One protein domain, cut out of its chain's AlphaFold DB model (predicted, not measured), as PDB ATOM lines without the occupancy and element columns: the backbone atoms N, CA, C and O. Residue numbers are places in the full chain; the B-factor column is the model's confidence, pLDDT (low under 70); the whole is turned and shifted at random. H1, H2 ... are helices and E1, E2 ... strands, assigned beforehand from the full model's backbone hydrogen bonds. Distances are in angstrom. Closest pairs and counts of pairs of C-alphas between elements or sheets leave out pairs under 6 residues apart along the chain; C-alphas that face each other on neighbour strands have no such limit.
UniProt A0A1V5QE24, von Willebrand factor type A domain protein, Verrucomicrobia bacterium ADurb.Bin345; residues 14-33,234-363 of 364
ATOM      1  N   CYS A  14     -47.198  51.851  13.740       76.94
ATOM      2  CA  CYS A  14     -46.089  52.350  12.923       76.94
ATOM      3  C   CYS A  14     -44.842  51.454  12.961       76.94
ATOM      4  O   CYS A  14     -44.174  51.310  11.935       76.94
ATOM      5  N   ASP A  15     -44.551  50.806  14.092       82.62
ATOM      6  CA  ASP A  15     -43.425  49.876  14.210       82.62
ATOM      7  C   ASP A  15     -43.641  48.657  13.308       82.62
ATOM      8  O   ASP A  15     -42.763  48.264  12.539       82.62
ATOM      9  N   VAL A  16     -44.855  48.105  13.341       82.56
ATOM     10  CA  VAL A  16     -45.266  46.978  12.493       82.56
ATOM     11  C   VAL A  16     -45.229  47.363  11.022       82.56
ATOM     12  O   VAL A  16     -44.646  46.650  10.207       82.56
ATOM     13  N   THR A  17     -45.825  48.507  10.686       84.31
ATOM     14  CA  THR A  17     -45.838  49.065   9.335       84.31
ATOM     15  C   THR A  17     -44.417  49.225   8.790       84.31
ATOM     16  O   THR A  17     -44.148  48.885   7.635       84.31
ATOM     17  N   SER A  18     -43.489  49.713   9.619       88.44
ATOM     18  CA  SER A  18     -42.088  49.907   9.244       88.44
ATOM     19  C   SER A  18     -41.363  48.584   9.000       88.44
ATOM     20  O   SER A  18     -40.670  48.450   7.994       88.44
ATOM     21  N   ILE A  19     -41.529  47.594   9.882       91.12
ATOM     22  CA  ILE A  19     -40.886  46.282   9.715       91.12
ATOM     23  C   ILE A  19     -41.452  45.558   8.486       91.12
ATOM     24  O   ILE A  19     -40.687  45.006   7.698       91.12
ATOM     25  N   MET A  20     -42.769  45.604   8.265       90.50
ATOM     26  CA  MET A  20     -43.392  44.996   7.084       90.50
ATOM     27  C   MET A  20     -42.939  45.671   5.781       90.50
ATOM     28  O   MET A  20     -42.659  44.993   4.794       90.50
ATOM     29  N   ARG A  21     -42.793  47.004   5.780       91.94
ATOM     30  CA  ARG A  21     -42.194  47.742   4.657       91.94
ATOM     31  C   ARG A  21     -40.787  47.236   4.352       91.94
ATOM     32  O   ARG A  21     -40.452  47.028   3.190       91.94
ATOM     33  N   ASP A  22     -39.968  47.054   5.381       95.31
ATOM     34  CA  ASP A  22     -38.602  46.563   5.224       95.31
ATOM     35  C   ASP A  22     -38.562  45.126   4.682       95.31
ATOM     36  O   ASP A  22     -37.787  44.844   3.771       95.31
ATOM     37  N   ILE A  23     -39.443  44.246   5.166       95.19
ATOM     38  CA  ILE A  23     -39.646  42.895   4.621       95.19
ATOM     39  C   ILE A  23     -39.971  42.962   3.124       95.19
ATOM     40  O   ILE A  23     -39.291  42.322   2.324       95.19
ATOM     41  N   ASN A  24     -40.941  43.785   2.718       92.94
ATOM     42  CA  ASN A  24     -41.294  43.927   1.305       92.94
ATOM     43  C   ASN A  24     -40.165  44.500   0.453       92.94
ATOM     44  O   ASN A  24     -40.008  44.071  -0.684       92.94
ATOM     45  N   LYS A  25     -39.357  45.430   0.970       93.19
ATOM     46  CA  LYS A  25     -38.174  45.915   0.245       93.19
ATOM     47  C   LYS A  25     -37.162  44.802   0.001       93.19
ATOM     48  O   LYS A  25     -36.623  44.712  -1.099       93.19
ATOM     49  N   ILE A  26     -36.920  43.958   1.006       93.38
ATOM     50  CA  ILE A  26     -36.033  42.795   0.881       93.38
ATOM     51  C   ILE A  26     -36.575  41.848  -0.196       93.38
ATOM     52  O   ILE A  26     -35.851  41.490  -1.121       93.38
ATOM     53  N   GLU A  27     -37.852  41.478  -0.115       89.94
ATOM     54  CA  GLU A  27     -38.492  40.566  -1.071       89.94
ATOM     55  C   GLU A  27     -38.534  41.150  -2.487       89.94
ATOM     56  O   GLU A  27     -38.232  40.456  -3.453       89.94
ATOM     57  N   ALA A  28     -38.863  42.434  -2.635       86.12
ATOM     58  CA  ALA A  28     -38.862  43.100  -3.931       86.12
ATOM     59  C   ALA A  28     -37.461  43.194  -4.516       86.12
ATOM     60  O   ALA A  28     -37.303  43.013  -5.719       86.12
ATOM     61  N   LYS A  29     -36.434  43.421  -3.691       85.69
ATOM     62  CA  LYS A  29     -35.060  43.351  -4.173       85.69
ATOM     63  C   LYS A  29     -34.722  41.953  -4.684       85.69
ATOM     64  O   LYS A  29     -34.178  41.855  -5.772       85.69
ATOM     65  N   MET A  30     -35.107  40.889  -3.977       82.44
ATOM     66  CA  MET A  30     -34.918  39.516  -4.472       82.44
ATOM     67  C   MET A  30     -35.624  39.272  -5.810       82.44
ATOM     68  O   MET A  30     -35.093  38.570  -6.664       82.44
ATOM     69  N   VAL A  31     -36.820  39.839  -5.997       76.25
ATOM     70  CA  VAL A  31     -37.547  39.763  -7.272       76.25
ATOM     71  C   VAL A  31     -36.816  40.550  -8.370       76.25
ATOM     72  O   VAL A  31     -36.667  40.046  -9.481       76.25
ATOM     73  N   ASN A  32     -36.336  41.758  -8.063       72.25
ATOM     74  CA  ASN A  32     -35.756  42.696  -9.028       72.25
ATOM     75  C   ASN A  32     -34.301  42.387  -9.408       72.25
ATOM     76  O   ASN A  32     -33.910  42.633 -10.543       72.25
ATOM     77  N   ASP A  33     -33.503  41.838  -8.492       68.62
ATOM     78  CA  ASP A  33     -32.099  41.467  -8.716       68.62
ATOM     79  C   ASP A  33     -31.944  40.162  -9.528       68.62
ATOM     80  O   ASP A  33     -30.860  39.585  -9.587       68.62
ATOM     81  N   GLN A 234     -43.716  38.355  -2.590       83.38
ATOM     82  CA  GLN A 234     -43.763  39.439  -1.612       83.38
ATOM     83  C   GLN A 234     -44.923  39.221  -0.633       83.38
ATOM     84  O   GLN A 234     -45.997  38.750  -1.012       83.38
ATOM     85  N   THR A 235     -44.712  39.571   0.631       88.25
ATOM     86  CA  THR A 235     -45.700  39.443   1.706       88.25
ATOM     87  C   THR A 235     -46.762  40.528   1.584       88.25
ATOM     88  O   THR A 235     -46.439  41.708   1.621       88.25
ATOM     89  N   GLY A 236     -48.037  40.163   1.452       87.12
ATOM     90  CA  GLY A 236     -49.117  41.150   1.353       87.12
ATOM     91  C   GLY A 236     -49.396  41.906   2.652       87.12
ATOM     92  O   GLY A 236     -49.128  41.415   3.748       87.12
ATOM     93  N   PHE A 237     -50.003  43.086   2.526       85.81
ATOM     94  CA  PHE A 237     -50.476  43.851   3.675       85.81
ATOM     95  C   PHE A 237     -51.870  43.396   4.100       85.81
ATOM     96  O   PHE A 237     -52.769  43.229   3.269       85.81
ATOM     97  N   PHE A 238     -52.071  43.256   5.410       86.50
ATOM     98  CA  PHE A 238     -53.345  42.837   5.978       86.50
ATOM     99  C   PHE A 238     -53.727  43.659   7.206       86.50
ATOM    100  O   PHE A 238     -52.878  44.033   8.013       86.50
ATOM    101  N   GLY A 239     -55.028  43.902   7.334       83.81
ATOM    102  CA  GLY A 239     -55.664  44.430   8.528       83.81
ATOM    103  C   GLY A 239     -56.177  43.274   9.372       83.81
ATOM    104  O   GLY A 239     -56.740  42.308   8.843       83.81
ATOM    105  N   TYR A 240     -55.977  43.375  10.681       79.62
ATOM    106  CA  TYR A 240     -56.303  42.320  11.629       79.62
ATOM    107  C   TYR A 240     -57.414  42.752  12.580       79.62
ATOM    108  O   TYR A 240     -57.367  43.820  13.194       79.62
ATOM    109  N   ALA A 241     -58.386  41.862  12.744       73.94
ATOM    110  CA  ALA A 241     -59.280  41.835  13.890       73.94
ATOM    111  C   ALA A 241     -58.986  40.581  14.728       73.94
ATOM    112  O   ALA A 241     -58.210  39.714  14.323       73.94
ATOM    113  N   LEU A 242     -59.638  40.453  15.887       68.44
ATOM    114  CA  LEU A 242     -59.478  39.292  16.776       68.44
ATOM    115  C   LEU A 242     -59.694  37.945  16.064       68.44
ATOM    116  O   LEU A 242     -59.062  36.957  16.424       68.44
ATOM    117  N   THR A 243     -60.578  37.907  15.066       71.38
ATOM    118  CA  THR A 243     -60.995  36.674  14.381       71.38
ATOM    119  C   THR A 243     -60.950  36.765  12.856       71.38
ATOM    120  O   THR A 243     -61.372  35.827  12.184       71.38
ATOM    121  N   SER A 244     -60.460  37.868  12.283       76.69
ATOM    122  CA  SER A 244     -60.433  38.045  10.828       76.69
ATOM    123  C   SER A 244     -59.164  38.730  10.329       76.69
ATOM    124  O   SER A 244     -58.490  39.468  11.051       76.69
ATOM    125  N   LYS A 245     -58.848  38.444   9.064       84.62
ATOM    126  CA  LYS A 245     -57.722  38.981   8.302       84.62
ATOM    127  C   LYS A 245     -58.262  39.470   6.960       84.62
ATOM    128  O   LYS A 245     -58.897  38.694   6.247       84.62
ATOM    129  N   ALA A 246     -58.035  40.736   6.629       86.81
ATOM    130  CA  ALA A 246     -58.484  41.342   5.374       86.81
ATOM    131  C   ALA A 246     -57.295  41.955   4.631       86.81
ATOM    132  O   ALA A 246     -56.457  42.598   5.255       86.81
ATOM    133  N   SER A 247     -57.201  41.744   3.314       87.94
ATOM    134  CA  SER A 247     -56.136  42.356   2.510       87.94
ATOM    135  C   SER A 247     -56.303  43.876   2.478       87.94
ATOM    136  O   SER A 247     -57.412  44.374   2.293       87.94
ATOM    137  N   LEU A 248     -55.199  44.599   2.654       86.50
ATOM    138  CA  LEU A 248     -55.121  46.061   2.532       86.50
ATOM    139  C   LEU A 248     -54.514  46.503   1.196       86.50
ATOM    140  O   LEU A 248     -54.315  47.694   0.976       86.50
ATOM    141  N   GLY A 249     -54.201  45.553   0.317       83.12
ATOM    142  CA  GLY A 249     -53.517  45.802  -0.941       83.12
ATOM    143  C   GLY A 249     -52.476  44.736  -1.254       83.12
ATOM    144  O   GLY A 249     -52.099  43.919  -0.406       83.12
ATOM    145  N   VAL A 250     -52.027  44.755  -2.505       80.38
ATOM    146  CA  VAL A 250     -50.913  43.929  -2.965       80.38
ATOM    147  C   VAL A 250     -49.588  44.599  -2.596       80.38
ATOM    148  O   VAL A 250     -49.505  45.827  -2.623       80.38
ATOM    149  N   PRO A 251     -48.564  43.817  -2.234       82.25
ATOM    150  CA  PRO A 251     -47.246  44.359  -1.954       82.25
ATOM    151  C   PRO A 251     -46.574  44.859  -3.235       82.25
ATOM    152  O   PRO A 251     -46.760  44.302  -4.317       82.25
ATOM    153  N   ASP A 252     -45.794  45.926  -3.098       80.38
ATOM    154  CA  ASP A 252     -45.176  46.664  -4.202       80.38
ATOM    155  C   ASP A 252     -43.737  47.103  -3.876       80.38
ATOM    156  O   ASP A 252     -43.278  48.182  -4.250       80.38
ATOM    157  N   GLY A 253     -43.027  46.275  -3.112       82.94
ATOM    158  CA  GLY A 253     -41.715  46.598  -2.562       82.94
ATOM    159  C   GLY A 253     -41.755  47.592  -1.410       82.94
ATOM    160  O   GLY A 253     -40.730  48.186  -1.074       82.94
ATOM    161  N   GLY A 254     -42.924  47.771  -0.793       81.62
ATOM    162  CA  GLY A 254     -43.109  48.691   0.321       81.62
ATOM    163  C   GLY A 254     -43.096  50.155  -0.119       81.62
ATOM    164  O   GLY A 254     -42.702  51.017   0.670       81.62
ATOM    165  N   ILE A 255     -43.490  50.434  -1.367       85.88
ATOM    166  CA  ILE A 255     -43.669  51.792  -1.892       85.88
ATOM    167  C   ILE A 255     -44.967  52.366  -1.322       85.88
ATOM    168  O   ILE A 255     -44.940  53.399  -0.647       85.88
ATOM    169  N   HIS A 256     -46.091  51.681  -1.537       86.00
ATOM    170  CA  HIS A 256     -47.371  52.026  -0.940       86.00
ATOM    171  C   HIS A 256     -47.555  51.216   0.335       86.00
ATOM    172  O   HIS A 256     -47.735  50.000   0.329       86.00
ATOM    173  N   VAL A 257     -47.519  51.921   1.458       84.19
ATOM    174  CA  VAL A 257     -47.639  51.308   2.773       84.19
ATOM    175  C   VAL A 257     -48.932  51.788   3.428       84.19
ATOM    176  O   VAL A 257     -49.168  53.000   3.442       84.19
ATOM    177  N   PRO A 258     -49.782  50.878   3.947       83.81
ATOM    178  CA  PRO A 258     -51.015  51.267   4.620       83.81
ATOM    179  C   PRO A 258     -50.759  52.244   5.771       83.81
ATOM    180  O   PRO A 258     -49.694  52.231   6.389       83.81
ATOM    181  N   ALA A 259     -51.757  53.070   6.083       81.25
ATOM    182  CA  ALA A 259     -51.705  53.932   7.258       81.25
ATOM    183  C   ALA A 259     -51.575  53.096   8.545       81.25
ATOM    184  O   ALA A 259     -52.133  52.004   8.637       81.25
ATOM    185  N   ASP A 260     -50.899  53.627   9.564       70.94
ATOM    186  CA  ASP A 260     -50.588  52.887  10.800       70.94
ATOM    187  C   ASP A 260     -51.826  52.342  11.527       70.94
ATOM    188  O   ASP A 260     -51.777  51.302  12.184       70.94
ATOM    189  N   ASN A 261     -52.963  53.025  11.387       73.00
ATOM    190  CA  ASN A 261     -54.247  52.627  11.957       73.00
ATOM    191  C   ASN A 261     -55.027  51.612  11.100       73.00
ATOM    192  O   ASN A 261     -56.066  51.132  11.541       73.00
ATOM    193  N   ALA A 262     -54.561  51.276   9.895       75.94
ATOM    194  CA  ALA A 262     -55.210  50.299   9.020       75.94
ATOM    195  C   ALA A 262     -54.906  48.848   9.431       75.94
ATOM    196  O   ALA A 262     -55.652  47.935   9.081       75.94
ATOM    197  N   LEU A 263     -53.826  48.626  10.190       72.38
ATOM    198  CA  LEU A 263     -53.378  47.288  10.578       72.38
ATOM    199  C   LEU A 263     -54.223  46.658  11.693       72.38
ATOM    200  O   LEU A 263     -54.264  45.434  11.803       72.38
ATOM    201  N   CYS A 264     -54.890  47.462  12.524       69.31
ATOM    202  CA  CYS A 264     -55.704  46.993  13.650       69.31
ATOM    203  C   CYS A 264     -56.938  47.886  13.835       69.31
ATOM    204  O   CYS A 264     -56.828  49.108  13.892       69.31
ATOM    205  N   SER A 265     -58.119  47.285  13.995       62.62
ATOM    206  CA  SER A 265     -59.337  48.022  14.362       62.62
ATOM    207  C   SER A 265     -59.292  48.515  15.818       62.62
ATOM    208  O   SER A 265     -58.704  47.862  16.681       62.62
ATOM    209  N   ALA A 266     -59.967  49.629  16.124       50.62
ATOM    210  CA  ALA A 266     -60.060  50.169  17.484       50.62
ATOM    211  C   ALA A 266     -60.501  49.096  18.508       50.62
ATOM    212  O   ALA A 266     -61.504  48.416  18.305       50.62
ATOM    213  N   GLY A 267     -59.736  48.938  19.595       49.16
ATOM    214  CA  GLY A 267     -59.962  47.917  20.634       49.16
ATOM    215  C   GLY A 267     -59.242  46.578  20.412       49.16
ATOM    216  O   GLY A 267     -59.170  45.776  21.338       49.16
ATOM    217  N   ALA A 268     -58.644  46.353  19.238       49.56
ATOM    218  CA  ALA A 268     -57.805  45.194  18.935       49.56
ATOM    219  C   ALA A 268     -56.319  45.556  19.075       49.56
ATOM    220  O   ALA A 268     -55.578  45.514  18.094       49.56
ATOM    221  N   ALA A 269     -55.895  45.976  20.275       51.12
ATOM    222  CA  ALA A 269     -54.485  46.246  20.563       51.12
ATOM    223  C   ALA A 269     -53.622  45.106  19.996       51.12
ATOM    224  O   ALA A 269     -53.849  43.957  20.361       51.12
ATOM    225  N   LEU A 270     -52.731  45.452  19.057       55.75
ATOM    226  CA  LEU A 270     -51.749  44.608  18.362       55.75
ATOM    227  C   LEU A 270     -51.881  43.111  18.664       55.75
ATOM    228  O   LEU A 270     -51.122  42.534  19.440       55.75
ATOM    229  N   VAL A 271     -52.871  42.483  18.031       60.56
ATOM    230  CA  VAL A 271     -53.023  41.026  18.050       60.56
ATOM    231  C   VAL A 271     -51.726  40.428  17.478       60.56
ATOM    232  O   VAL A 271     -51.267  40.949  16.458       60.56
ATOM    233  N   PRO A 272     -51.147  39.348  18.047       70.00
ATOM    234  CA  PRO A 272     -49.900  38.717  17.576       70.00
ATOM    235  C   PRO A 272     -49.829  38.420  16.071       70.00
ATOM    236  O   PRO A 272     -48.758  38.149  15.539       70.00
ATOM    237  N   ASN A 273     -50.970  38.431  15.381       77.19
ATOM    238  CA  ASN A 273     -51.141  38.032  13.990       77.19
ATOM    239  C   ASN A 273     -50.204  38.746  13.011       77.19
ATOM    240  O   ASN A 273     -49.680  38.104  12.108       77.19
ATOM    241  N   HIS A 274     -49.931  40.037  13.197       79.31
ATOM    242  CA  HIS A 274     -48.960  40.729  12.344       79.31
ATOM    243  C   HIS A 274     -47.529  40.206  12.567       79.31
ATOM    244  O   HIS A 274     -46.766  40.091  11.615       79.31
ATOM    245  N   ILE A 275     -47.169  39.830  13.799       83.06
ATOM    246  CA  ILE A 275     -45.868  39.222  14.129       83.06
ATOM    247  C   ILE A 275     -45.768  37.817  13.540       83.06
ATOM    248  O   ILE A 275     -44.710  37.451  13.036       83.06
ATOM    249  N   LEU A 276     -46.865  37.052  13.547       82.38
ATOM    250  CA  LEU A 276     -46.946  35.748  12.881       82.38
ATOM    251  C   LEU A 276     -46.642  35.869  11.384       82.38
ATOM    252  O   LEU A 276     -45.781  35.155  10.875       82.38
ATOM    253  N   ASP A 277     -47.299  36.808  10.706       84.81
ATOM    254  CA  ASP A 277     -47.081  37.073   9.283       84.81
ATOM    255  C   ASP A 277     -45.644  37.537   8.999       84.81
ATOM    256  O   ASP A 277     -45.006  37.030   8.078       84.81
ATOM    257  N   MET A 278     -45.093  38.446   9.814       89.56
ATOM    258  CA  MET A 278     -43.705  38.896   9.652       89.56
ATOM    259  C   MET A 278     -42.696  37.763   9.888       89.56
ATOM    260  O   MET A 278     -41.714  37.660   9.158       89.56
ATOM    261  N   ARG A 279     -42.929  36.883  10.868       89.81
ATOM    262  CA  ARG A 279     -42.083  35.701  11.099       89.81
ATOM    263  C   ARG A 279     -42.119  34.745   9.922       89.81
ATOM    264  O   ARG A 279     -41.060  34.363   9.440       89.81
ATOM    265  N   ALA A 280     -43.316  34.423   9.435       88.19
ATOM    266  CA  ALA A 280     -43.483  33.568   8.268       88.19
ATOM    267  C   ALA A 280     -42.798  34.168   7.029       88.19
ATOM    268  O   ALA A 280     -42.175  33.445   6.255       88.19
ATOM    269  N   ALA A 281     -42.857  35.492   6.859       91.19
ATOM    270  CA  ALA A 281     -42.144  36.186   5.793       91.19
ATOM    271  C   ALA A 281     -40.621  36.054   5.929       91.19
ATOM    272  O   ALA A 281     -39.957  35.683   4.967       91.19
ATOM    273  N   VAL A 282     -40.063  36.293   7.120       94.50
ATOM    274  CA  VAL A 282     -38.619  36.149   7.380       94.50
ATOM    275  C   VAL A 282     -38.156  34.706   7.167       94.50
ATOM    276  O   VAL A 282     -37.134  34.479   6.522       94.50
ATOM    277  N   GLU A 283     -38.913  33.723   7.658       90.75
ATOM    278  CA  GLU A 283     -38.626  32.303   7.435       90.75
ATOM    279  C   GLU A 283     -38.596  31.964   5.945       90.75
ATOM    280  O   GLU A 283     -37.646  31.331   5.481       90.75
ATOM    281  N   ARG A 284     -39.588  32.452   5.195       87.25
ATOM    282  CA  ARG A 284     -39.705  32.247   3.752       87.25
ATOM    283  C   ARG A 284     -38.600  32.949   2.959       87.25
ATOM    284  O   ARG A 284     -38.053  32.370   2.030       87.25
ATOM    285  N   ILE A 285     -38.219  34.171   3.338       88.81
ATOM    286  CA  ILE A 285     -37.086  34.883   2.726       88.81
ATOM    287  C   ILE A 285     -35.806  34.050   2.846       88.81
ATOM    288  O   ILE A 285     -35.068  33.896   1.872       88.81
ATOM    289  N   VAL A 286     -35.552  33.491   4.032       89.62
ATOM    290  CA  VAL A 286     -34.385  32.636   4.280       89.62
ATOM    291  C   VAL A 286     -34.481  31.320   3.512       89.62
ATOM    292  O   VAL A 286     -33.477  30.890   2.956       89.62
ATOM    293  N   SER A 287     -35.671  30.718   3.404       80.56
ATOM    294  CA  SER A 287     -35.865  29.464   2.660       80.56
ATOM    295  C   SER A 287     -35.682  29.597   1.148       80.56
ATOM    296  O   SER A 287     -35.674  28.596   0.443       80.56
ATOM    297  N   TYR A 288     -35.556  30.812   0.613       76.50
ATOM    298  CA  TYR A 288     -35.141  31.005  -0.777       76.50
ATOM    299  C   TYR A 288     -33.626  30.915  -0.966       76.50
ATOM    300  O   TYR A 288     -33.175  30.808  -2.106       76.50
ATOM    301  N   HIS A 289     -32.850  30.985   0.122       75.56
ATOM    302  CA  HIS A 289     -31.386  30.878   0.130       75.56
ATOM    303  C   HIS A 289     -30.677  31.880  -0.784       75.56
ATOM    304  O   HIS A 289     -29.556  31.671  -1.237       75.56
ATOM    305  N   TYR A 290     -31.354  32.997  -1.031       79.38
ATOM    306  CA  TYR A 290     -30.870  34.065  -1.887       79.38
ATOM    307  C   TYR A 290     -29.845  34.937  -1.158       79.38
ATOM    308  O   TYR A 290     -28.772  35.243  -1.670       79.38
ATOM    309  N   TRP A 291     -30.163  35.306   0.084       87.31
ATOM    310  CA  TRP A 291     -29.299  36.142   0.899       87.31
ATOM    311  C   TRP A 291     -28.220  35.301   1.576       87.31
ATOM    312  O   TRP A 291     -28.514  34.371   2.331       87.31
ATOM    313  N   LYS A 292     -26.961  35.650   1.306       88.69
ATOM    314  CA  LYS A 292     -25.781  34.955   1.825       88.69
ATOM    315  C   LYS A 292     -25.211  35.692   3.031       88.69
ATOM    316  O   LYS A 292     -25.180  36.922   3.068       88.69
ATOM    317  N   ASN A 293     -24.727  34.927   4.002       92.12
ATOM    318  CA  ASN A 293     -23.961  35.442   5.121       92.12
ATOM    319  C   ASN A 293     -22.621  35.999   4.606       92.12
ATOM    320  O   ASN A 293     -21.824  35.239   4.052       92.12
ATOM    321  N   PRO A 294     -22.315  37.294   4.811       92.00
ATOM    322  CA  PRO A 294     -21.073  37.890   4.322       92.00
ATOM    323  C   PRO A 294     -19.803  37.265   4.910       92.00
ATOM    324  O   PRO A 294     -18.734  37.422   4.330       92.00
ATOM    325  N   ALA A 295     -19.899  36.599   6.067       91.50
ATOM    326  CA  ALA A 295     -18.748  36.004   6.740       91.50
ATOM    327  C   ALA A 295     -18.346  34.633   6.171       91.50
ATOM    328  O   ALA A 295     -17.168  34.290   6.182       91.50
ATOM    329  N   THR A 296     -19.312  33.840   5.709       88.12
ATOM    330  CA  THR A 296     -19.099  32.453   5.246       88.12
ATOM    331  C   THR A 296     -19.356  32.288   3.752       88.12
ATOM    332  O   THR A 296     -19.006  31.258   3.179       88.12
ATOM    333  N   HIS A 297     -19.998  33.281   3.128       84.25
ATOM    334  CA  HIS A 297     -20.543  33.239   1.773       84.25
ATOM    335  C   HIS A 297     -21.592  32.139   1.541       84.25
ATOM    336  O   HIS A 297     -21.997  31.915   0.403       84.25
ATOM    337  N   GLN A 298     -22.072  31.488   2.602       82.88
ATOM    338  CA  GLN A 298     -23.147  30.504   2.531       82.88
ATOM    339  C   GLN A 298     -24.513  31.180   2.692       82.88
ATOM    340  O   GLN A 298     -24.611  32.207   3.373       82.88
ATOM    341  N   PRO A 299     -25.586  30.639   2.093       84.56
ATOM    342  CA  PRO A 299     -26.938  31.119   2.341       84.56
ATOM    343  C   PRO A 299     -27.304  31.084   3.826       84.56
ATOM    344  O   PRO A 299     -26.966  30.131   4.535       84.56
ATOM    345  N   TYR A 300     -28.059  32.084   4.282       90.44
ATOM    346  CA  TYR A 300     -28.704  31.987   5.591       90.44
ATOM    347  C   TYR A 300     -29.620  30.754   5.651       90.44
ATOM    348  O   TYR A 300     -30.194  30.341   4.643       90.44
ATOM    349  N   ASN A 301     -29.774  30.169   6.839       88.56
ATOM    350  CA  ASN A 301     -30.653  29.019   7.069       88.56
ATOM    351  C   ASN A 301     -31.291  29.037   8.475       88.56
ATOM    352  O   ASN A 301     -31.104  29.978   9.251       88.56
ATOM    353  N   TRP A 302     -32.049  27.982   8.801       87.94
ATOM    354  CA  TRP A 302     -32.657  27.740  10.122       87.94
ATOM    355  C   TRP A 302     -32.104  26.490  10.822       87.94
ATOM    356  O   TRP A 302     -32.654  26.021  11.819       87.94
ATOM    357  N   THR A 303     -30.994  25.944  10.328       86.06
ATOM    358  CA  THR A 303     -30.405  24.699  10.823       86.06
ATOM    359  C   THR A 303     -29.782  24.917  12.199       86.06
ATOM    360  O   THR A 303     -29.021  25.864  12.420       86.06
ATOM    361  N   ALA A 304     -30.103  24.038  13.150       86.75
ATOM    362  CA  ALA A 304     -29.527  24.083  14.487       86.75
ATOM    363  C   ALA A 304     -28.005  23.890  14.430       86.75
ATOM    364  O   ALA A 304     -27.510  23.058  13.675       86.75
ATOM    365  N   SER A 305     -27.267  24.655  15.236       87.69
ATOM    366  CA  SER A 305     -25.795  24.641  15.260       87.69
ATOM    367  C   SER A 305     -25.108  25.107  13.970       87.69
ATOM    368  O   SER A 305     -23.881  25.065  13.905       87.69
ATOM    369  N   SER A 306     -25.851  25.585  12.964       87.50
ATOM    370  CA  SER A 306     -25.241  26.194  11.782       87.50
ATOM    371  C   SER A 306     -24.672  27.578  12.123       87.50
ATOM    372  O   SER A 306     -25.370  28.376  12.759       87.50
ATOM    373  N   PRO A 307     -23.442  27.905  11.676       90.31
ATOM    374  CA  PRO A 307     -22.904  29.262  11.782       90.31
ATOM    375  C   PRO A 307     -23.672  30.271  10.914       90.31
ATOM    376  O   PRO A 307     -23.542  31.467  11.147       90.31
ATOM    377  N   ASP A 308     -24.483  29.789   9.965       93.00
ATOM    378  CA  ASP A 308     -25.293  30.572   9.023       93.00
ATOM    379  C   ASP A 308     -26.773  30.636   9.416       93.00
ATOM    380  O   ASP A 308     -27.624  31.105   8.658       93.00
ATOM    381  N   ASN A 309     -27.098  30.178  10.627       94.44
ATOM    382  CA  ASN A 309     -28.444  30.293  11.157       94.44
ATOM    383  C   ASN A 309     -28.807  31.773  11.382       94.44
ATOM    384  O   ASN A 309     -28.177  32.447  12.204       94.44
ATOM    385  N   LEU A 310     -29.836  32.276  10.684       95.88
ATOM    386  CA  LEU A 310     -30.192  33.703  10.722       95.88
ATOM    387  C   LEU A 310     -30.516  34.165  12.145       95.88
ATOM    388  O   LEU A 310     -30.033  35.211  12.574       95.88
ATOM    389  N   TYR A 311     -31.309  33.387  12.883       93.31
ATOM    390  CA  TYR A 311     -31.721  33.734  14.241       93.31
ATOM    391  C   TYR A 311     -30.527  33.822  15.185       93.31
ATOM    392  O   TYR A 311     -30.378  34.791  15.925       93.31
ATOM    393  N   PHE A 312     -29.643  32.828  15.148       92.25
ATOM    394  CA  PHE A 312     -28.441  32.814  15.971       92.25
ATOM    395  C   PHE A 312     -27.580  34.065  15.734       92.25
ATOM    396  O   PHE A 312     -27.162  34.720  16.692       92.25
ATOM    397  N   ILE A 313     -27.381  34.435  14.465       93.44
ATOM    398  CA  ILE A 313     -26.615  35.622  14.066       93.44
ATOM    399  C   ILE A 313     -27.317  36.909  14.506       93.44
ATOM    400  O   ILE A 313     -26.687  37.778  15.110       93.44
ATOM    401  N   ALA A 314     -28.611  37.037  14.206       91.50
ATOM    402  CA  ALA A 314     -29.394  38.235  14.489       91.50
ATOM    403  C   ALA A 314     -29.469  38.521  15.991       91.50
ATOM    404  O   ALA A 314     -29.290  39.659  16.429       91.50
ATOM    405  N   MET A 315     -29.675  37.478  16.792       87.06
ATOM    406  CA  MET A 315     -29.881  37.624  18.229       87.06
ATOM    407  C   MET A 315     -28.577  37.796  19.006       87.06
ATOM    408  O   MET A 315     -28.563  38.496  20.024       87.06
ATOM    409  N   GLY A 316     -27.478  37.173  18.564       85.38
ATOM    410  CA  GLY A 316     -26.197  37.208  19.269       85.38
ATOM    411  C   GLY A 316     -26.353  36.902  20.766       85.38
ATOM    412  O   GLY A 316     -26.831  35.835  21.158       85.38
ATOM    413  N   ASN A 317     -25.983  37.856  21.633       79.69
ATOM    414  CA  ASN A 317     -26.279  37.747  23.064       79.69
ATOM    415  C   ASN A 317     -27.768  38.004  23.347       79.69
ATOM    416  O   ASN A 317     -28.204  39.144  23.538       79.69
ATOM    417  N   ARG A 318     -28.522  36.909  23.454       76.50
ATOM    418  CA  ARG A 318     -29.975  36.917  23.631       76.50
ATOM    419  C   ARG A 318     -30.486  37.526  24.942       76.50
ATOM    420  O   ARG A 318     -31.676  37.819  25.031       76.50
ATOM    421  N   THR A 319     -29.638  37.726  25.958       75.12
ATOM    422  CA  THR A 319     -30.089  38.354  27.219       75.12
ATOM    423  C   THR A 319     -30.560  39.789  26.997       75.12
ATOM    424  O   THR A 319     -31.385  40.296  27.751       75.12
ATOM    425  N   ARG A 320     -30.120  40.414  25.896       72.81
ATOM    426  CA  ARG A 320     -30.604  41.714  25.414       72.81
ATOM    427  C   ARG A 320     -32.069  41.714  24.968       72.81
ATOM    428  O   ARG A 320     -32.632  42.787  24.788       72.81
ATOM    429  N   TYR A 321     -32.673  40.538  24.798       71.62
ATOM    430  CA  TYR A 321     -34.047  40.343  24.325       71.62
ATOM    431  C   TYR A 321     -34.912  39.619  25.367       71.62
ATOM    432  O   TYR A 321     -35.876  38.948  25.022       71.62
ATOM    433  N   GLY A 322     -34.546  39.711  26.650       66.50
ATOM    434  CA  GLY A 322     -35.325  39.125  27.747       66.50
ATOM    435  C   GLY A 322     -35.240  37.598  27.851       66.50
ATOM    436  O   GLY A 322     -35.933  37.001  28.672       66.50
ATOM    437  N   ALA A 323     -34.386  36.948  27.056       68.38
ATOM    438  CA  ALA A 323     -34.226  35.501  27.090       68.38
ATOM    439  C   ALA A 323     -33.196  35.056  28.142       68.38
ATOM    440  O   ALA A 323     -32.087  35.588  28.223       68.38
ATOM    441  N   VAL A 324     -33.541  34.011  28.898       67.31
ATOM    442  CA  VAL A 324     -32.637  33.297  29.815       67.31
ATOM    443  C   VAL A 324     -32.078  32.033  29.133       67.31
ATOM    444  O   VAL A 324     -32.833  31.264  28.540       67.31
ATOM    445  N   GLY A 325     -30.754  31.815  29.177       66.00
ATOM    446  CA  GLY A 325     -30.079  30.618  28.621       66.00
ATOM    447  C   GLY A 325     -29.088  30.864  27.459       66.00
ATOM    448  O   GLY A 325     -28.934  31.992  27.006       66.00
ATOM    449  N   GLY A 326     -28.406  29.792  27.002       73.19
ATOM    450  CA  GLY A 326     -27.189  29.769  26.143       73.19
ATOM    451  C   GLY A 326     -27.331  30.193  24.666       73.19
ATOM    452  O   GLY A 326     -27.847  31.261  24.386       73.19
ATOM    453  N   ALA A 327     -26.938  29.387  23.669       80.12
ATOM    454  CA  ALA A 327     -27.158  29.673  22.227       80.12
ATOM    455  C   ALA A 327     -28.492  29.093  21.701       80.12
ATOM    456  O   ALA A 327     -28.930  28.044  22.178       80.12
ATOM    457  N   ARG A 328     -29.209  29.805  20.816       85.69
ATOM    458  CA  ARG A 328     -30.474  29.345  20.202       85.69
ATOM    459  C   ARG A 328     -30.444  29.591  18.702       85.69
ATOM    460  O   ARG A 328     -29.811  30.532  18.248       85.69
ATOM    461  N   TYR A 329     -31.192  28.754  17.998       88.88
ATOM    462  CA  TYR A 329     -31.233  28.672  16.538       88.88
ATOM    463  C   TYR A 329     -32.663  28.798  15.991       88.88
ATOM    464  O   TYR A 329     -32.901  28.616  14.804       88.88
ATOM    465  N   THR A 330     -33.622  29.059  16.882       88.31
ATOM    466  CA  THR A 330     -35.052  29.154  16.589       88.31
ATOM    467  C   THR A 330     -35.653  30.258  17.451       88.31
ATOM    468  O   THR A 330     -35.127  30.561  18.530       88.31
ATOM    469  N   TRP A 331     -36.807  30.756  17.015       87.12
ATOM    470  CA  TRP A 331     -37.687  31.663  17.748       87.12
ATOM    471  C   TRP A 331     -37.827  31.343  19.239       87.12
ATOM    472  O   TRP A 331     -37.884  30.168  19.628       87.12
ATOM    473  N   THR A 332     -37.918  32.374  20.089       81.88
ATOM    474  CA  THR A 332     -38.031  32.161  21.542       81.88
ATOM    475  C   THR A 332     -39.322  31.438  21.914       81.88
ATOM    476  O   THR A 332     -39.281  30.475  22.691       81.88
ATOM    477  N   ARG A 333     -40.448  31.855  21.331       79.56
ATOM    478  CA  ARG A 333     -41.769  31.266  21.577       79.56
ATOM    479  C   ARG A 333     -42.282  30.494  20.370       79.56
ATOM    480  O   ARG A 333     -42.054  30.879  19.220       79.56
ATOM    481  N   THR A 334     -43.021  29.424  20.654       79.06
ATOM    482  CA  THR A 334     -43.818  28.703  19.658       79.06
ATOM    483  C   THR A 334     -45.080  29.494  19.308       79.06
ATOM    484  O   THR A 334     -45.533  30.334  20.087       79.06
ATOM    485  N   LEU A 335     -45.700  29.193  18.163       73.75
ATOM    486  CA  LEU A 335     -46.947  29.846  17.738       73.75
ATOM    487  C   LEU A 335     -48.065  29.687  18.785       73.75
ATOM    488  O   LEU A 335     -48.820  30.621  19.027       73.75
ATOM    489  N   ALA A 336     -48.126  28.537  19.466       71.62
ATOM    490  CA  ALA A 336     -49.107  28.264  20.520       71.62
ATOM    491  C   ALA A 336     -48.886  29.088  21.801       71.62
ATOM    492  O   ALA A 336     -49.808  29.241  22.596       71.62
ATOM    493  N   GLN A 337     -47.676  29.614  22.009       76.00
ATOM    494  CA  GLN A 337     -47.327  30.453  23.161       76.00
ATOM    495  C   GLN A 337     -47.581  31.947  22.908       76.00
ATOM    496  O   GLN A 337     -47.441  32.755  23.824       76.00
ATOM    497  N   MET A 338     -47.932  32.336  21.679       69.88
ATOM    498  CA  MET A 338     -48.173  33.739  21.334       69.88
ATOM    499  C   MET A 338     -49.524  34.296  21.797       69.88
ATOM    500  O   MET A 338     -49.541  35.435  22.270       69.88
ATOM    501  N   PRO A 339     -50.655  33.566  21.694       67.31
ATOM    502  CA  PRO A 339     -51.946  34.080  22.135       67.31
ATOM    503  C   PRO A 339     -51.936  34.442  23.627       67.31
ATOM    504  O   PRO A 339     -51.570  33.624  24.467       67.31
ATOM    505  N   GLY A 340     -52.347  35.669  23.962       58.59
ATOM    506  CA  GLY A 340     -52.454  36.144  25.350       58.59
ATOM    507  C   GLY A 340     -51.155  36.659  25.987       58.59
ATOM    508  O   GLY A 340     -51.203  37.150  27.113       58.59
ATOM    509  N   THR A 341     -50.015  36.600  25.289       61.81
ATOM    510  CA  THR A 341     -48.766  37.243  25.738       61.81
ATOM    511  C   THR A 341     -48.817  38.749  25.465       61.81
ATOM    512  O   THR A 341     -49.364  39.184  24.452       61.81
ATOM    513  N   ALA A 342     -48.260  39.568  26.358       57.44
ATOM    514  CA  ALA A 342     -48.241  41.011  26.161       57.44
ATOM    515  C   ALA A 342     -47.305  41.414  24.993       57.44
ATOM    516  O   ALA A 342     -46.192  40.886  24.908       57.44
ATOM    517  N   PRO A 343     -47.706  42.349  24.106       53.44
ATOM    518  CA  PRO A 343     -46.943  42.700  22.903       53.44
ATOM    519  C   PRO A 343     -45.510  43.167  23.179       53.44
ATOM    520  O   PRO A 343     -44.602  42.771  22.463       53.44
ATOM    521  N   TYR A 344     -45.278  43.923  24.253       54.12
ATOM    522  CA  TYR A 344     -43.968  44.498  24.605       54.12
ATOM    523  C   TYR A 344     -42.870  43.470  24.967       54.12
ATOM    524  O   TYR A 344     -41.714  43.846  25.135       54.12
ATOM    525  N   ASP A 345     -43.210  42.176  25.025       58.22
ATOM    526  CA  ASP A 345     -42.280  41.045  25.179       58.22
ATOM    527  C   ASP A 345     -42.364  40.038  24.019       58.22
ATOM    528  O   ASP A 345     -41.665  39.018  24.011       58.22
ATOM    529  N   MET A 346     -43.261  40.276  23.064       64.12
ATOM    530  CA  MET A 346     -43.640  39.326  22.033       64.12
ATOM    531  C   MET A 346     -42.785  39.542  20.803       64.12
ATOM    532  O   MET A 346     -43.210  40.257  19.915       64.12
ATOM    533  N   ASP A 347     -41.609  38.919  20.771       75.06
ATOM    534  CA  ASP A 347     -40.831  38.479  19.605       75.06
ATOM    535  C   ASP A 347     -40.589  39.459  18.427       75.06
ATOM    536  O   ASP A 347     -39.841  39.141  17.504       75.06
ATOM    537  N   ILE A 348     -41.136  40.673  18.453       82.12
ATOM    538  CA  ILE A 348     -41.017  41.697  17.422       82.12
ATOM    539  C   ILE A 348     -39.586  42.201  17.369       82.12
ATOM    540  O   ILE A 348     -39.090  42.492  16.294       82.12
ATOM    541  N   GLY A 349     -38.898  42.234  18.516       83.19
ATOM    542  CA  GLY A 349     -37.474  42.537  18.580       83.19
ATOM    543  C   GLY A 349     -36.640  41.471  17.878       83.19
ATOM    544  O   GLY A 349     -35.665  41.805  17.218       83.19
ATOM    545  N   GLU A 350     -37.059  40.205  17.944       87.69
ATOM    546  CA  GLU A 350     -36.393  39.110  17.230       87.69
ATOM    547  C   GLU A 350     -36.610  39.235  15.720       87.69
ATOM    548  O   GLU A 350     -35.662  39.128  14.943       87.69
ATOM    549  N   VAL A 351     -37.852  39.513  15.308       90.81
ATOM    550  CA  VAL A 351     -38.204  39.775  13.906       90.81
ATOM    551  C   VAL A 351     -37.432  40.979  13.382       90.81
ATOM    552  O   VAL A 351     -36.791  40.882  12.342       90.81
ATOM    553  N   TYR A 352     -37.453  42.091  14.115       91.31
ATOM    554  CA  TYR A 352     -36.759  43.325  13.772       91.31
ATOM    555  C   TYR A 352     -35.270  43.086  13.543       91.31
ATOM    556  O   TYR A 352     -34.728  43.559  12.550       91.31
ATOM    557  N   GLU A 353     -34.603  42.319  14.404       90.38
ATOM    558  CA  GLU A 353     -33.179  42.031  14.228       90.38
ATOM    559  C   GLU A 353     -32.899  41.099  13.055       90.38
ATOM    560  O   GLU A 353     -31.946  41.334  12.310       90.38
ATOM    561  N   CYS A 354     -33.737  40.081  12.838       94.88
ATOM    562  CA  CYS A 354     -33.624  39.228  11.657       94.88
ATOM    563  C   CYS A 354     -33.792  40.054  10.373       94.88
ATOM    564  O   CYS A 354     -32.971  39.960   9.460       94.88
ATOM    565  N   VAL A 355     -34.803  40.929  10.329       96.50
ATOM    566  CA  VAL A 355     -35.037  41.863   9.222       96.50
ATOM    567  C   VAL A 355     -33.859  42.822   9.076       96.50
ATOM    568  O   VAL A 355     -33.378  43.010   7.967       96.50
ATOM    569  N   ARG A 356     -33.308  43.368  10.164       94.88
ATOM    570  CA  ARG A 356     -32.135  44.255  10.124       94.88
ATOM    571  C   ARG A 356     -30.917  43.570   9.502       94.88
ATOM    572  O   ARG A 356     -30.218  44.200   8.713       94.88
ATOM    573  N   VAL A 357     -30.652  42.306   9.843       95.88
ATOM    574  CA  VAL A 357     -29.576  41.518   9.212       95.88
ATOM    575  C   VAL A 357     -29.842  41.350   7.715       95.88
ATOM    576  O   VAL A 357     -28.959  41.643   6.912       95.88
ATOM    577  N   LEU A 358     -31.066  40.965   7.338       96.81
ATOM    578  CA  LEU A 358     -31.459  40.783   5.938       96.81
ATOM    579  C   LEU A 358     -31.405  42.088   5.126       96.81
ATOM    580  O   LEU A 358     -30.952  42.075   3.988       96.81
ATOM    581  N   LYS A 359     -31.777  43.233   5.705       95.81
ATOM    582  CA  LYS A 359     -31.658  44.549   5.053       95.81
ATOM    583  C   LYS A 359     -30.223  44.900   4.708       95.81
ATOM    584  O   LYS A 359     -29.979  45.469   3.654       95.81
ATOM    585  N   ILE A 360     -29.279  44.588   5.597       94.38
ATOM    586  CA  ILE A 360     -27.863  44.904   5.380       94.38
ATOM    587  C   ILE A 360     -27.336  44.139   4.169       94.38
ATOM    588  O   ILE A 360     -26.709  44.739   3.302       94.38
ATOM    589  N   VAL A 361     -27.614  42.837   4.090       93.19
ATOM    590  CA  VAL A 361     -27.180  42.009   2.952       93.19
ATOM    591  C   VAL A 361     -27.954  42.323   1.675       93.19
ATOM    592  O   VAL A 361     -27.392  42.243   0.589       93.19
ATOM    593  N   ALA A 362     -29.210  42.746   1.808       90.56
ATOM    594  CA  ALA A 362     -30.005  43.263   0.710       90.56
ATOM    595  C   ALA A 362     -29.612  44.696   0.317       90.56
ATOM    596  O   ALA A 362     -29.959  45.140  -0.758       90.56
ATOM    597  N   GLY A 363     -28.891  45.467   1.123       91.00
ATOM    598  CA  GLY A 363     -28.613  46.871   0.802       91.00
ATOM    599  C   GLY A 363     -29.876  47.722   0.563       91.00
ATOM    600  O   GLY A 363     -29.880  48.535  -0.363       91.00
TER     601      GLY A 363
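Overview. This is residues 14 to 33 and 234 to 363 of the 364 residues of the protein "von Willebrand factor type A domain protein" of Verrucomicrobia bacterium ADurb.Bin345 (UniProt A0A1V5QE24). Three helices, H1, H2 and H5, lie side by side and run the same way as a small bundle, their centres at the corners of a triangle. A two-stranded hairpin, E1 and E2, lies at one side of it near the first residue of H2, short H3 packs steeply on H5 at the other side, and three long stretches with no named element join the parts. The printed part has 150 residues, with five named helices and two named strands in the order H1, E1, E2, H2, H3, H4, H5; the sheet, E1 - E2, is antiparallel. The class is mostly helix, with under half of the residues in named elements. The whole is compact, with a radius of gyration of the C-alphas of 15.4 A, but flat, spanning 45 by 39 by 20 A.

Arrangement. H1, residues 14 to 32, touches H2, residues 273 to 287, at a shallow tilt of 25 degrees, the same way; their closest C-alphas, of Met 20 and Met 278, are 6.6 A apart. H1 touches H5, residues 348 to 362, at a shallow tilt of 31 degrees, the same way, closest at the C-alphas of Ile 26 and Ala 362, 6.0 A. E1, residues 237 to 240, and E2, residues 245 to 249, form an antiparallel hairpin, with N 239 and O 246 at 2.8 A and N 248 and O 237 at 2.9 A, within hydrogen-bond range. The closest C-alphas of E1 and H2, of Tyr 240 and Asn 273, are 7.1 A apart. H2 touches H5 the same way at a shallow tilt of 34.8 degrees, only just short of steep, closest at the C-alphas of Arg 279 and Val 351, 6.3 A. H3, residues 310 to 315, touches H5 at a steep tilt of 61 degrees, opposite ways, closest at the C-alphas of Ala 314 and Cys 354, 5.2 A. H5 is the hub, touching three helices. H4, residues 318 to 321, is close to H5 but not clearly touching, the C-alphas of Tyr 321 and Gly 349 being closest at 7.0 A. Every O i to N i+4 pair is within hydrogen-bond range in H1, H2, H3 and H5; H4 is too short for such a pair.

Along the chain. H1 begins at C-alpha 14, (-46.089, 52.350, 12.923), and is 26.1 A long. E1 measures 10.0 A and E2 12.2 A. H2, 20.9 A long, begins at C-alpha 273, (-51.141, 38.032, 13.990). H3 and H4 are short; H5, 20.1 A long, ends at C-alpha 362, (-30.005, 43.263, 0.710).

Size, cuts and confidence. The two C-alphas farthest apart, of Gly 267 and Thr 296, are 46.3 A apart. Residues 34 to 233 are not printed, and C-alphas 33 and 234 are 13.8 A apart across the cut. The links E2 to H2, H2 to H3 and H4 to H5 are long. The mean pLDDT of the printed part is 81.5; residues 33, 242, 264 to 271, 322 to 325 and 338 to 346 are under 70.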